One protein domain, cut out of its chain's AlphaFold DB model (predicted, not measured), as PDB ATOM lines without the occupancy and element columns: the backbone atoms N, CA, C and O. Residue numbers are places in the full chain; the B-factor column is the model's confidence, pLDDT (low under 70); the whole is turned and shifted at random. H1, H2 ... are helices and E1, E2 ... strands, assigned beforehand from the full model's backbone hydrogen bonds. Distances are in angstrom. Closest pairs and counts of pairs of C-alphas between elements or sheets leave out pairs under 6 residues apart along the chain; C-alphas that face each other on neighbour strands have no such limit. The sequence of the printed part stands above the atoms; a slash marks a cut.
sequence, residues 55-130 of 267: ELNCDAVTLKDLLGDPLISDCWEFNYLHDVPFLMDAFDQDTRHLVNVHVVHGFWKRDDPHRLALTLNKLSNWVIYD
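Overview. This is residues 55 to 130 of the 267 residues of a protein of Metarhizium acridum (strain CQMa 102) (UniProt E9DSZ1). A small sheet of three parallel strands, E1, E2 and E3, has the short helices H2 and H3 grazing it; H1 sits off the sheet, and beyond it residues 55 to 61 stick out as a free tail. The printed part has 76 residues, with three named helices and three named strands in the order H1, E1, H2, E2, H3, E3, and the sheet's order is E1, E2, E3. The class is mixed, helices and strands, with under half of the residues in named elements. The whole is only just loose, close to compact, with a radius of gyration of the C-alphas of 13.9 A, and its outline is flat, spanning 43 by 30 by 15 A.

Along the chain. Start at C-alpha 55, at (194.743, 98.080, 133.965), and pass the tail to H1, residues 63 to 67, 6.1 A long. Next find C-alpha 74 at (193.347, 129.195, 121.615), where E1, residues 74 to 78, begins its 13.3 A. H2, residues 84 to 90, measures 10.0 A, and E2, residues 100 to 104, measures 13.0 A. H3, residues 113 to 120, runs 10.3 A. E3, residues 126 to 129, runs 9.7 A and ends at C-alpha 129, at (179.558, 133.297, 123.933).

Arrangement. Look first at the inner strand E2. E1 is parallel to it at 13 degrees, with N 77 and O 102 within hydrogen-bond range at 2.8 A. On its other side E3 is parallel to it at 23 degrees, with N 127 and O 101 at 3.0 A. The edge strands E1 and E3 are apart. Two strand-helix-strand units, each two parallel neighbour strands with a helix between, follow: E1, H2, E2 and E2, H3, E3, both with right-handed crossovers. H2 is only just on the sheet, with 5 pairs of C-alphas within 10 A, and only grazes it with residues 84 to 88. H3 is on the sheet but only grazes it with residues 115 to 119. H2 and H3 are close but not clearly touching, their closest C-alphas, of Val 84 and Leu 118, being 7.8 A apart. H1 is not on the sheet; it only just touches H2, with 3 pairs of C-alphas within 8 A, the closest those of Lys 64 and Ala 90 at 4.5 A. In H1 and H3 every O i to N i+4 pair is within hydrogen-bond range, in H2 2 of 3.

Size, cuts and confidence. The two C-alphas farthest apart, of Glu 55 and Arg 110, are 44.9 A apart. The printed part has no cut, and no link is long. The mean pLDDT of the printed part is 81.7; look for values under 70 at residues 80, 106, 108 to 109 and 120 to 130.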
ATOM      1  N   GLU A  55     194.949  99.161 134.934       88.19
ATOM      2  CA  GLU A  55     194.743  98.080 133.965       88.19
ATOM      3  C   GLU A  55     193.635  98.393 132.941       88.19
ATOM      4  O   GLU A  55     193.674  97.914 131.808       88.19
ATOM      5  N   LEU A  56     192.636  99.198 133.326       83.50
ATOM      6  CA  LEU A  56     191.543  99.630 132.449       83.50
ATOM      7  C   LEU A  56     191.873 100.913 131.676       83.50
ATOM      8  O   LEU A  56     191.219 101.207 130.676       83.50
ATOM      9  N   ASN A  57     192.895 101.639 132.122       90.12
ATOM     10  CA  ASN A  57     193.370 102.897 131.558       90.12
ATOM     11  C   ASN A  57     194.549 102.725 130.582       90.12
ATOM     12  O   ASN A  57     195.072 103.710 130.069       90.12
ATOM     13  N   CYS A  58     194.955 101.489 130.290       90.62
ATOM     14  CA  CYS A  58     196.032 101.181 129.349       90.62
ATOM     15  C   CYS A  58     195.846 101.900 127.997       90.62
ATOM     16  O   CYS A  58     194.774 101.814 127.396       90.62
ATOM     17  N   ASP A  59     196.877 102.598 127.517       91.44
ATOM     18  CA  ASP A  59     196.891 103.426 126.296       91.44
ATOM     19  C   ASP A  59     195.845 104.578 126.252       91.44
ATOM     20  O   ASP A  59     195.660 105.218 125.219       91.44
ATOM     21  N   ALA A  60     195.145 104.865 127.357       91.75
ATOM     22  CA  ALA A  60     194.193 105.972 127.438       91.75
ATOM     23  C   ALA A  60     194.908 107.316 127.650       91.75
ATOM     24  O   ALA A  60     195.986 107.378 128.239       91.75
ATOM     25  N   VAL A  61     194.275 108.403 127.212       93.50
ATOM     26  CA  VAL A  61     194.812 109.768 127.309       93.50
ATOM     27  C   VAL A  61     194.040 110.594 128.327       93.50
ATOM     28  O   VAL A  61     192.812 110.540 128.410       93.50
ATOM     29  N   THR A  62     194.744 111.375 129.129       93.38
ATOM     30  CA  THR A  62     194.143 112.342 130.048       93.38
ATOM     31  C   THR A  62     193.763 113.622 129.306       93.38
ATOM     32  O   THR A  62     194.267 113.916 128.224       93.38
ATOM     33  N   LEU A  63     192.913 114.455 129.915       91.31
ATOM     34  CA  LEU A  63     192.653 115.799 129.387       91.31
ATOM     35  C   LEU A  63     193.940 116.643 129.311       91.31
ATOM     36  O   LEU A  63     194.080 117.474 128.420       91.31
ATOM     37  N   LYS A  64     194.895 116.397 130.215       93.06
ATOM     38  CA  LYS A  64     196.193 117.076 130.239       93.06
ATOM     39  C   LYS A  64     197.103 116.650 129.088       93.06
ATOM     40  O   LYS A  64     197.849 117.478 128.592       93.06
ATOM     41  N   ASP A  65     197.000 115.415 128.605       93.69
ATOM     42  CA  ASP A  65     197.734 114.992 127.404       93.69
ATOM     43  C   ASP A  65     197.230 115.718 126.145       93.69
ATOM     44  O   ASP A  65     197.971 115.869 125.179       93.69
ATOM     45  N   LEU A  66     195.978 116.197 126.163       91.19
ATOM     46  CA  LEU A  66     195.358 116.933 125.057       91.19
ATOM     47  C   LEU A  66     195.557 118.452 125.157       91.19
ATOM     48  O   LEU A  66     195.740 119.111 124.139       91.19
ATOM     49  N   LEU A  67     195.470 119.014 126.368       93.62
ATOM     50  CA  LEU A  67     195.485 120.464 126.607       93.62
ATOM     51  C   LEU A  67     196.791 120.980 127.222       93.62
ATOM     52  O   LEU A  67     197.002 122.185 127.291       93.62
ATOM     53  N   GLY A  68     197.673 120.094 127.672       93.31
ATOM     54  CA  GLY A  68     198.927 120.443 128.334       93.31
ATOM     55  C   GLY A  68     200.064 120.817 127.385       93.31
ATOM     56  O   GLY A  68     201.191 120.963 127.848       93.31
ATOM     57  N   ASP A  69     199.815 120.944 126.080       93.81
ATOM     58  CA  ASP A  69     200.822 121.438 125.139       93.81
ATOM     59  C   ASP A  69     200.988 122.963 125.317       93.81
ATOM     60  O   ASP A  69     200.028 123.711 125.100       93.81
ATOM     61  N   PRO A  70     202.191 123.455 125.683       93.56
ATOM     62  CA  PRO A  70     202.437 124.880 125.908       93.56
ATOM     63  C   PRO A  70     202.296 125.749 124.649       93.56
ATOM     64  O   PRO A  70     202.340 126.975 124.742       93.56
ATOM     65  N   LEU A  71     202.161 125.143 123.464       93.50
ATOM     66  CA  LEU A  71     201.945 125.846 122.199       93.50
ATOM     67  C   LEU A  71     200.470 126.140 121.904       93.50
ATOM     68  O   LEU A  71     200.177 126.820 120.919       93.50
ATOM     69  N   ILE A  72     199.538 125.655 122.727       91.50
ATOM     70  CA  ILE A  72     198.120 125.972 122.564       91.50
ATOM     71  C   ILE A  72     197.914 127.462 122.840       91.50
ATOM     72  O   ILE A  72     198.139 127.941 123.947       91.50
ATOM     73  N   SER A  73     197.465 128.205 121.830       91.25
ATOM     74  CA  SER A  73     197.141 129.629 121.960       91.25
ATOM     75  C   SER A  73     195.652 129.880 122.175       91.25
ATOM     76  O   SER A  73     195.280 130.847 122.836       91.25
ATOM     77  N   ASP A  74     194.795 129.011 121.639       91.00
ATOM     78  CA  ASP A  74     193.347 129.195 121.615       91.00
ATOM     79  C   ASP A  74     192.640 127.856 121.846       91.00
ATOM     80  O   ASP A  74     192.965 126.845 121.223       91.00
ATOM     81  N   CYS A  75     191.633 127.858 122.717       89.25
ATOM     82  CA  CYS A  75     190.800 126.699 123.007       89.25
ATOM     83  C   CYS A  75     189.325 127.075 122.878       89.25
ATOM     84  O   CYS A  75     188.858 128.004 123.535       89.25
ATOM     85  N   TRP A  76     188.594 126.340 122.040       86.12
ATOM     86  CA  TRP A  76     187.149 126.476 121.887       86.12
ATOM     87  C   TRP A  76     186.454 125.281 122.514       86.12
ATOM     88  O   TRP A  76     186.634 124.148 122.070       86.12
ATOM     89  N   GLU A  77     185.652 125.545 123.535       80.88
ATOM     90  CA  GLU A  77     185.000 124.520 124.326       80.88
ATOM     91  C   GLU A  77     183.480 124.649 124.199       80.88
ATOM     92  O   GLU A  77     182.865 125.672 124.511       80.88
ATOM     93  N   PHE A  78     182.893 123.587 123.652       77.19
ATOM     94  CA  PHE A  78     181.467 123.442 123.411       77.19
ATOM     95  C   PHE A  78     180.986 122.282 124.268       77.19
ATOM     96  O   PHE A  78     181.350 121.133 124.014       77.19
ATOM     97  N   ASN A  79     180.189 122.573 125.290       71.31
ATOM     98  CA  ASN A  79     179.703 121.545 126.198       71.31
ATOM     99  C   ASN A  79     178.380 121.970 126.838       71.31
ATOM    100  O   ASN A  79     177.968 123.127 126.777       71.31
ATOM    101  N   TYR A  80     177.677 121.009 127.426       66.81
ATOM    102  CA  TYR A  80     176.484 121.285 128.216       66.81
ATOM    103  C   TYR A  80     176.844 121.715 129.643       66.81
ATOM    104  O   TYR A  80     176.203 122.602 130.208       66.81
ATOM    105  N   LEU A  81     177.874 121.089 130.225       70.62
ATOM    106  CA  LEU A  81     178.373 121.397 131.561       70.62
ATOM    107  C   LEU A  81     179.809 121.888 131.476       70.62
ATOM    108  O   LEU A  81     180.662 121.227 130.891       70.62
ATOM    109  N   HIS A  82     180.061 123.016 132.127       75.19
ATOM    110  CA  HIS A  82     181.358 123.668 132.141       75.19
ATOM    111  C   HIS A  82     181.870 123.753 133.576       75.19
ATOM    112  O   HIS A  82     181.271 124.427 134.417       75.19
ATOM    113  N   ASP A  83     182.992 123.091 133.841       82.00
ATOM    114  CA  ASP A  83     183.797 123.294 135.044       82.00
ATOM    115  C   ASP A  83     185.107 123.958 134.616       82.00
ATOM    116  O   ASP A  83     186.044 123.313 134.143       82.00
ATOM    117  N   VAL A  84     185.128 125.288 134.693       79.88
ATOM    118  CA  VAL A  84     186.250 126.069 134.169       79.88
ATOM    119  C   VAL A  84     187.521 125.894 135.004       79.88
ATOM    120  O   VAL A  84     188.579 125.723 134.403       79.88
ATOM    121  N   PRO A  85     187.482 125.884 136.354       83.75
ATOM    122  CA  PRO A  85     188.655 125.526 137.148       83.75
ATOM    123  C   PRO A  85     189.257 124.173 136.753       83.75
ATOM    124  O   PRO A  85     190.472 124.090 136.582       83.75
ATOM    125  N   PHE A  86     188.421 123.149 136.544       87.81
ATOM    126  CA  PHE A  86     188.871 121.839 136.068       87.81
ATOM    127  C   PHE A  86     189.531 121.912 134.682       87.81
ATOM    128  O   PHE A  86     190.616 121.364 134.497       87.81
ATOM    129  N   LEU A  87     188.928 122.628 133.726       88.06
ATOM    130  CA  LEU A  87     189.503 122.834 132.389       88.06
ATOM    131  C   LEU A  87     190.863 123.548 132.457       88.06
ATOM    132  O   LEU A  87     191.819 123.146 131.798       88.06
ATOM    133  N   MET A  88     190.966 124.596 133.275       87.25
ATOM    134  CA  MET A  88     192.184 125.400 133.401       87.25
ATOM    135  C   MET A  88     193.344 124.670 134.078       87.25
ATOM    136  O   MET A  88     194.500 125.046 133.878       87.25
ATOM    137  N   ASP A  89     193.048 123.663 134.897       91.50
ATOM    138  CA  ASP A  89     194.057 122.801 135.515       91.50
ATOM    139  C   ASP A  89     194.677 121.811 134.512       91.50
ATOM    140  O   ASP A  89     195.779 121.309 134.730       91.50
ATOM    141  N   ALA A  90     193.997 121.563 133.386       92.88
ATOM    142  CA  ALA A  90     194.498 120.693 132.327       92.88
ATOM    143  C   ALA A  90     195.493 121.379 131.376       92.88
ATOM    144  O   ALA A  90     196.298 120.680 130.763       92.88
ATOM    145  N   PHE A  91     195.464 122.711 131.257       94.25
ATOM    146  CA  PHE A  91     196.477 123.449 130.496       94.25
ATOM    147  C   PHE A  91     197.837 123.422 131.194       94.25
ATOM    148  O   PHE A  91     197.938 123.280 132.416       94.25
ATOM    149  N   ASP A  92     198.894 123.618 130.411       93.62
ATOM    150  CA  ASP A  92     200.244 123.750 130.943       93.62
ATOM    151  C   ASP A  92     200.338 124.898 131.967       93.62
ATOM    152  O   ASP A  92     199.832 126.003 131.763       93.62
ATOM    153  N   GLN A  93     200.974 124.625 133.107       93.75
ATOM    154  CA  GLN A  93     200.948 125.520 134.265       93.75
ATOM    155  C   GLN A  93     201.585 126.881 133.963       93.75
ATOM    156  O   GLN A  93     201.108 127.905 134.469       93.75
ATOM    157  N   ASP A  94     202.629 126.884 133.135       92.81
ATOM    158  CA  ASP A  94     203.417 128.068 132.826       92.81
ATOM    159  C   ASP A  94     202.759 128.910 131.734       92.81
ATOM    160  O   ASP A  94     202.885 130.132 131.745       92.81
ATOM    161  N   THR A  95     201.997 128.297 130.829       91.81
ATOM    162  CA  THR A  95     201.427 128.978 129.654       91.81
ATOM    163  C   THR A  95     199.909 129.165 129.694       91.81
ATOM    164  O   THR A  95     199.398 130.017 128.971       91.81
ATOM    165  N   ARG A  96     199.167 128.504 130.598       90.31
ATOM    166  CA  ARG A  96     197.686 128.579 130.680       90.31
ATOM    167  C   ARG A  96     197.094 129.987 130.753       90.31
ATOM    168  O   ARG A  96     195.948 130.204 130.375       90.31
ATOM    169  N   HIS A  97     197.851 130.949 131.277       88.62
ATOM    170  CA  HIS A  97     197.423 132.345 131.395       88.62
ATOM    171  C   HIS A  97     197.466 133.107 130.056       88.62
ATOM    172  O   HIS A  97     196.889 134.187 129.955       88.62
ATOM    173  N   LEU A  98     198.141 132.548 129.048       89.94
ATOM    174  CA  LEU A  98     198.255 133.074 127.687       89.94
ATOM    175  C   LEU A  98     197.201 132.488 126.738       89.94
ATOM    176  O   LEU A  98     196.959 133.065 125.684       89.94
ATOM    177  N   VAL A  99     196.577 131.366 127.107       89.19
ATOM    178  CA  VAL A  99     195.583 130.674 126.276       89.19
ATOM    179  C   VAL A  99     194.289 131.482 126.228       89.19
ATOM    180  O   VAL A  99     193.705 131.777 127.270       89.19
ATOM    181  N   ASN A 100     193.784 131.798 125.038       88.56
ATOM    182  CA  ASN A 100     192.439 132.347 124.886       88.56
ATOM    183  C   ASN A 100     191.419 131.216 125.000       88.56
ATOM    184  O   ASN A 100     191.384 130.311 124.164       88.56
ATOM    185  N   VAL A 101     190.572 131.263 126.028       87.44
ATOM    186  CA  VAL A 101     189.551 130.229 126.243       87.44
ATOM    187  C   VAL A 101     188.180 130.769 125.852       87.44
ATOM    188  O   VAL A 101     187.681 131.762 126.392       87.44
ATOM    189  N   HIS A 102     187.573 130.093 124.888       84.56
ATOM    190  CA  HIS A 102     186.289 130.408 124.292       84.56
ATOM    191  C   HIS A 102     185.256 129.383 124.754       84.56
ATOM    192  O   HIS A 102     185.227 128.265 124.249       84.56
ATOM    193  N   VAL A 103     184.407 129.768 125.709       81.12
ATOM    194  CA  VAL A 103     183.373 128.884 126.269       81.12
ATOM    195  C   VAL A 103     182.037 129.177 125.598       81.12
ATOM    196  O   VAL A 103     181.533 130.306 125.659       81.12
ATOM    197  N   VAL A 104     181.457 128.157 124.973       75.50
ATOM    198  CA  VAL A 104     180.136 128.210 124.340       75.50
ATOM    199  C   VAL A 104     179.180 127.329 125.136       75.50
ATOM    200  O   VAL A 104     179.308 126.107 125.124       75.50
ATOM    201  N   HIS A 105     178.211 127.956 125.809       74.38
ATOM    202  CA  HIS A 105     177.289 127.284 126.730       74.38
ATOM    203  C   HIS A 105     175.833 127.355 126.264       74.38
ATOM    204  O   HIS A 105     175.466 128.259 125.522       74.38
ATOM    205  N   GLY A 106     174.957 126.486 126.783       66.75
ATOM    206  CA  GLY A 106     173.518 126.455 126.451       66.75
ATOM    207  C   GLY A 106     172.591 127.331 127.318       66.75
ATOM    208  O   GLY A 106     171.384 127.384 127.074       66.75
ATOM    209  N   PHE A 107     173.105 128.014 128.350       70.00
ATOM    210  CA  PHE A 107     172.282 128.782 129.302       70.00
ATOM    211  C   PHE A 107     171.701 130.079 128.703       70.00
ATOM    212  O   PHE A 107     172.290 131.159 128.787       70.00
ATOM    213  N   TRP A 108     170.506 129.981 128.119       66.44
ATOM    214  CA  TRP A 108     169.817 131.107 127.476       66.44
ATOM    215  C   TRP A 108     169.179 132.101 128.464       66.44
ATOM    216  O   TRP A 108     169.026 133.282 128.145       66.44
ATOM    217  N   LYS A 109     168.811 131.661 129.676       69.31
ATOM    218  CA  LYS A 109     168.251 132.544 130.714       69.31
ATOM    219  C   LYS A 109     169.368 133.367 131.354       69.31
ATOM    220  O   LYS A 109     170.379 132.814 131.774       69.31
ATOM    221  N   ARG A 110     169.193 134.689 131.444       73.31
ATOM    222  CA  ARG A 110     170.214 135.612 131.985       73.31
ATOM    223  C   ARG A 110     170.466 135.415 133.479       73.31
ATOM    224  O   ARG A 110     171.579 135.601 133.950       73.31
ATOM    225  N   ASP A 111     169.417 135.028 134.175       79.00
ATOM    226  CA  ASP A 111     169.302 134.837 135.614       79.00
ATOM    227  C   ASP A 111     169.549 133.374 136.031       79.00
ATOM    228  O   ASP A 111     169.382 133.017 137.195       79.00
ATOM    229  N   ASP A 112     169.998 132.528 135.094       75.62
ATOM    230  CA  ASP A 112     170.438 131.168 135.397       75.62
ATOM    231  C   ASP A 112     171.685 131.185 136.310       75.62
ATOM    232  O   ASP A 112     172.695 131.812 135.959       75.62
ATOM    233  N   PRO A 113     171.662 130.500 137.469       77.88
ATOM    234  CA  PRO A 113     172.794 130.481 138.393       77.88
ATOM    235  C   PRO A 113     174.101 129.970 137.771       77.88
ATOM    236  O   PRO A 113     175.168 130.481 138.113       77.88
ATOM    237  N   HIS A 114     174.045 129.011 136.841       73.75
ATOM    238  CA  HIS A 114     175.231 128.475 136.170       73.75
ATOM    239  C   HIS A 114     175.815 129.486 135.180       73.75
ATOM    240  O   HIS A 114     177.032 129.674 135.134       73.75
ATOM    241  N   ARG A 115     174.961 130.224 134.460       76.56
ATOM    242  CA  ARG A 115     175.402 131.347 133.614       76.56
ATOM    243  C   ARG A 115     176.087 132.441 134.432       76.56
ATOM    244  O   ARG A 115     177.132 132.965 134.033       76.56
ATOM    245  N   LEU A 116     175.500 132.801 135.573       77.88
ATOM    246  CA  LEU A 116     176.077 133.798 136.472       77.88
ATOM    247  C   LEU A 116     177.429 133.322 137.014       77.88
ATOM    248  O   LEU A 116     178.388 134.089 136.986       77.88
ATOM    249  N   ALA A 117     177.544 132.053 137.415       77.88
ATOM    250  CA  ALA A 117     178.800 131.464 137.876       77.88
ATOM    251  C   ALA A 117     179.906 131.495 136.804       77.88
ATOM    252  O   ALA A 117     181.051 131.823 137.124       77.88
ATOM    253  N   LEU A 118     179.574 131.225 135.536       75.31
ATOM    254  CA  LEU A 118     180.524 131.341 134.421       75.31
ATOM    255  C   LEU A 118     181.002 132.783 134.224       75.31
ATOM    256  O   LEU A 118     182.187 133.027 134.018       75.31
ATOM    257  N   THR A 119     180.092 133.751 134.343       72.06
ATOM    258  CA  THR A 119     180.416 135.172 134.148       72.06
ATOM    259  C   THR A 119     181.228 135.751 135.312       72.06
ATOM    260  O   THR A 119     182.110 136.577 135.091       72.06
ATOM    261  N   LEU A 120     180.953 135.324 136.550       68.00
ATOM    262  CA  LEU A 120     181.630 135.808 137.759       68.00
ATOM    263  C   LEU A 120     183.072 135.302 137.883       68.00
ATOM    264  O   LEU A 120     183.920 136.023 138.399       68.00
ATOM    265  N   ASN A 121     183.358 134.096 137.385       63.41
ATOM    266  CA  ASN A 121     184.707 133.521 137.393       63.41
ATOM    267  C   ASN A 121     185.546 133.919 136.171       63.41
ATOM    268  O   ASN A 121     186.629 133.375 135.978       63.41
ATOM    269  N   LYS A 122     185.059 134.845 135.337       62.97
ATOM    270  CA  LYS A 122     185.715 135.244 134.093       62.97
ATOM    271  C   LYS A 122     187.130 135.777 134.350       62.97
ATOM    272  O   LYS A 122     187.293 136.860 134.913       62.97
ATOM    273  N   LEU A 123     188.144 135.054 133.875       62.88
ATOM    274  CA  LEU A 123     189.502 135.586 133.751       62.88
ATOM    275  C   LEU A 123     189.615 136.480 132.506       62.88
ATOM    276  O   LEU A 123     188.811 136.407 131.575       62.88
ATOM    277  N   SER A 124     190.612 137.365 132.493       59.34
ATOM    278  CA  SER A 124     190.799 138.396 131.461       59.34
ATOM    279  C   SER A 124     190.960 137.853 130.034       59.34
ATOM    280  O   SER A 124     190.650 138.564 129.083       59.34
ATOM    281  N   ASN A 125     191.407 136.609 129.885       65.62
ATOM    282  CA  ASN A 125     191.643 135.907 128.622       65.62
ATOM    283  C   ASN A 125     190.443 135.068 128.142       65.62
ATOM    284  O   ASN A 125     190.585 134.258 127.228       65.62
ATOM    285  N   TRP A 126     189.264 135.214 128.756       69.88
ATOM    286  CA  TRP A 126     188.096 134.398 128.416       69.88
ATOM    287  C   TRP A 126     187.037 135.170 127.646       69.88
ATOM    288  O   TRP A 126     186.669 136.300 127.992       69.88
ATOM    289  N   VAL A 127     186.454 134.506 126.653       68.44
ATOM    290  CA  VAL A 127     185.258 134.988 125.964       68.44
ATOM    291  C   VAL A 127     184.158 133.951 126.127       68.44
ATOM    292  O   VAL A 127     184.284 132.818 125.674       68.44
ATOM    293  N   ILE A 128     183.079 134.356 126.794       66.75
ATOM    294  CA  ILE A 128     181.872 133.546 126.947       66.75
ATOM    295  C   ILE A 128     180.906 133.979 125.853       66.75
ATOM    296  O   ILE A 128     180.543 135.159 125.783       66.75
ATOM    297  N   TYR A 129     180.505 133.038 125.008       66.00
ATOM    298  CA  TYR A 129     179.558 133.297 123.933       66.00
ATOM    299  C   TYR A 129     178.147 132.935 124.394       66.00
ATOM    300  O   TYR A 129     177.860 131.780 124.703       66.00
ATOM    301  N   ASP A 130     177.265 133.940 124.440       61.34
ATOM    302  CA  ASP A 130     175.842 133.730 124.710       61.34
ATOM    303  C   ASP A 130     175.185 133.109 123.465       61.34
ATOM    304  O   ASP A 130     175.224 133.721 122.388       61.34
TER     305      ASP A 130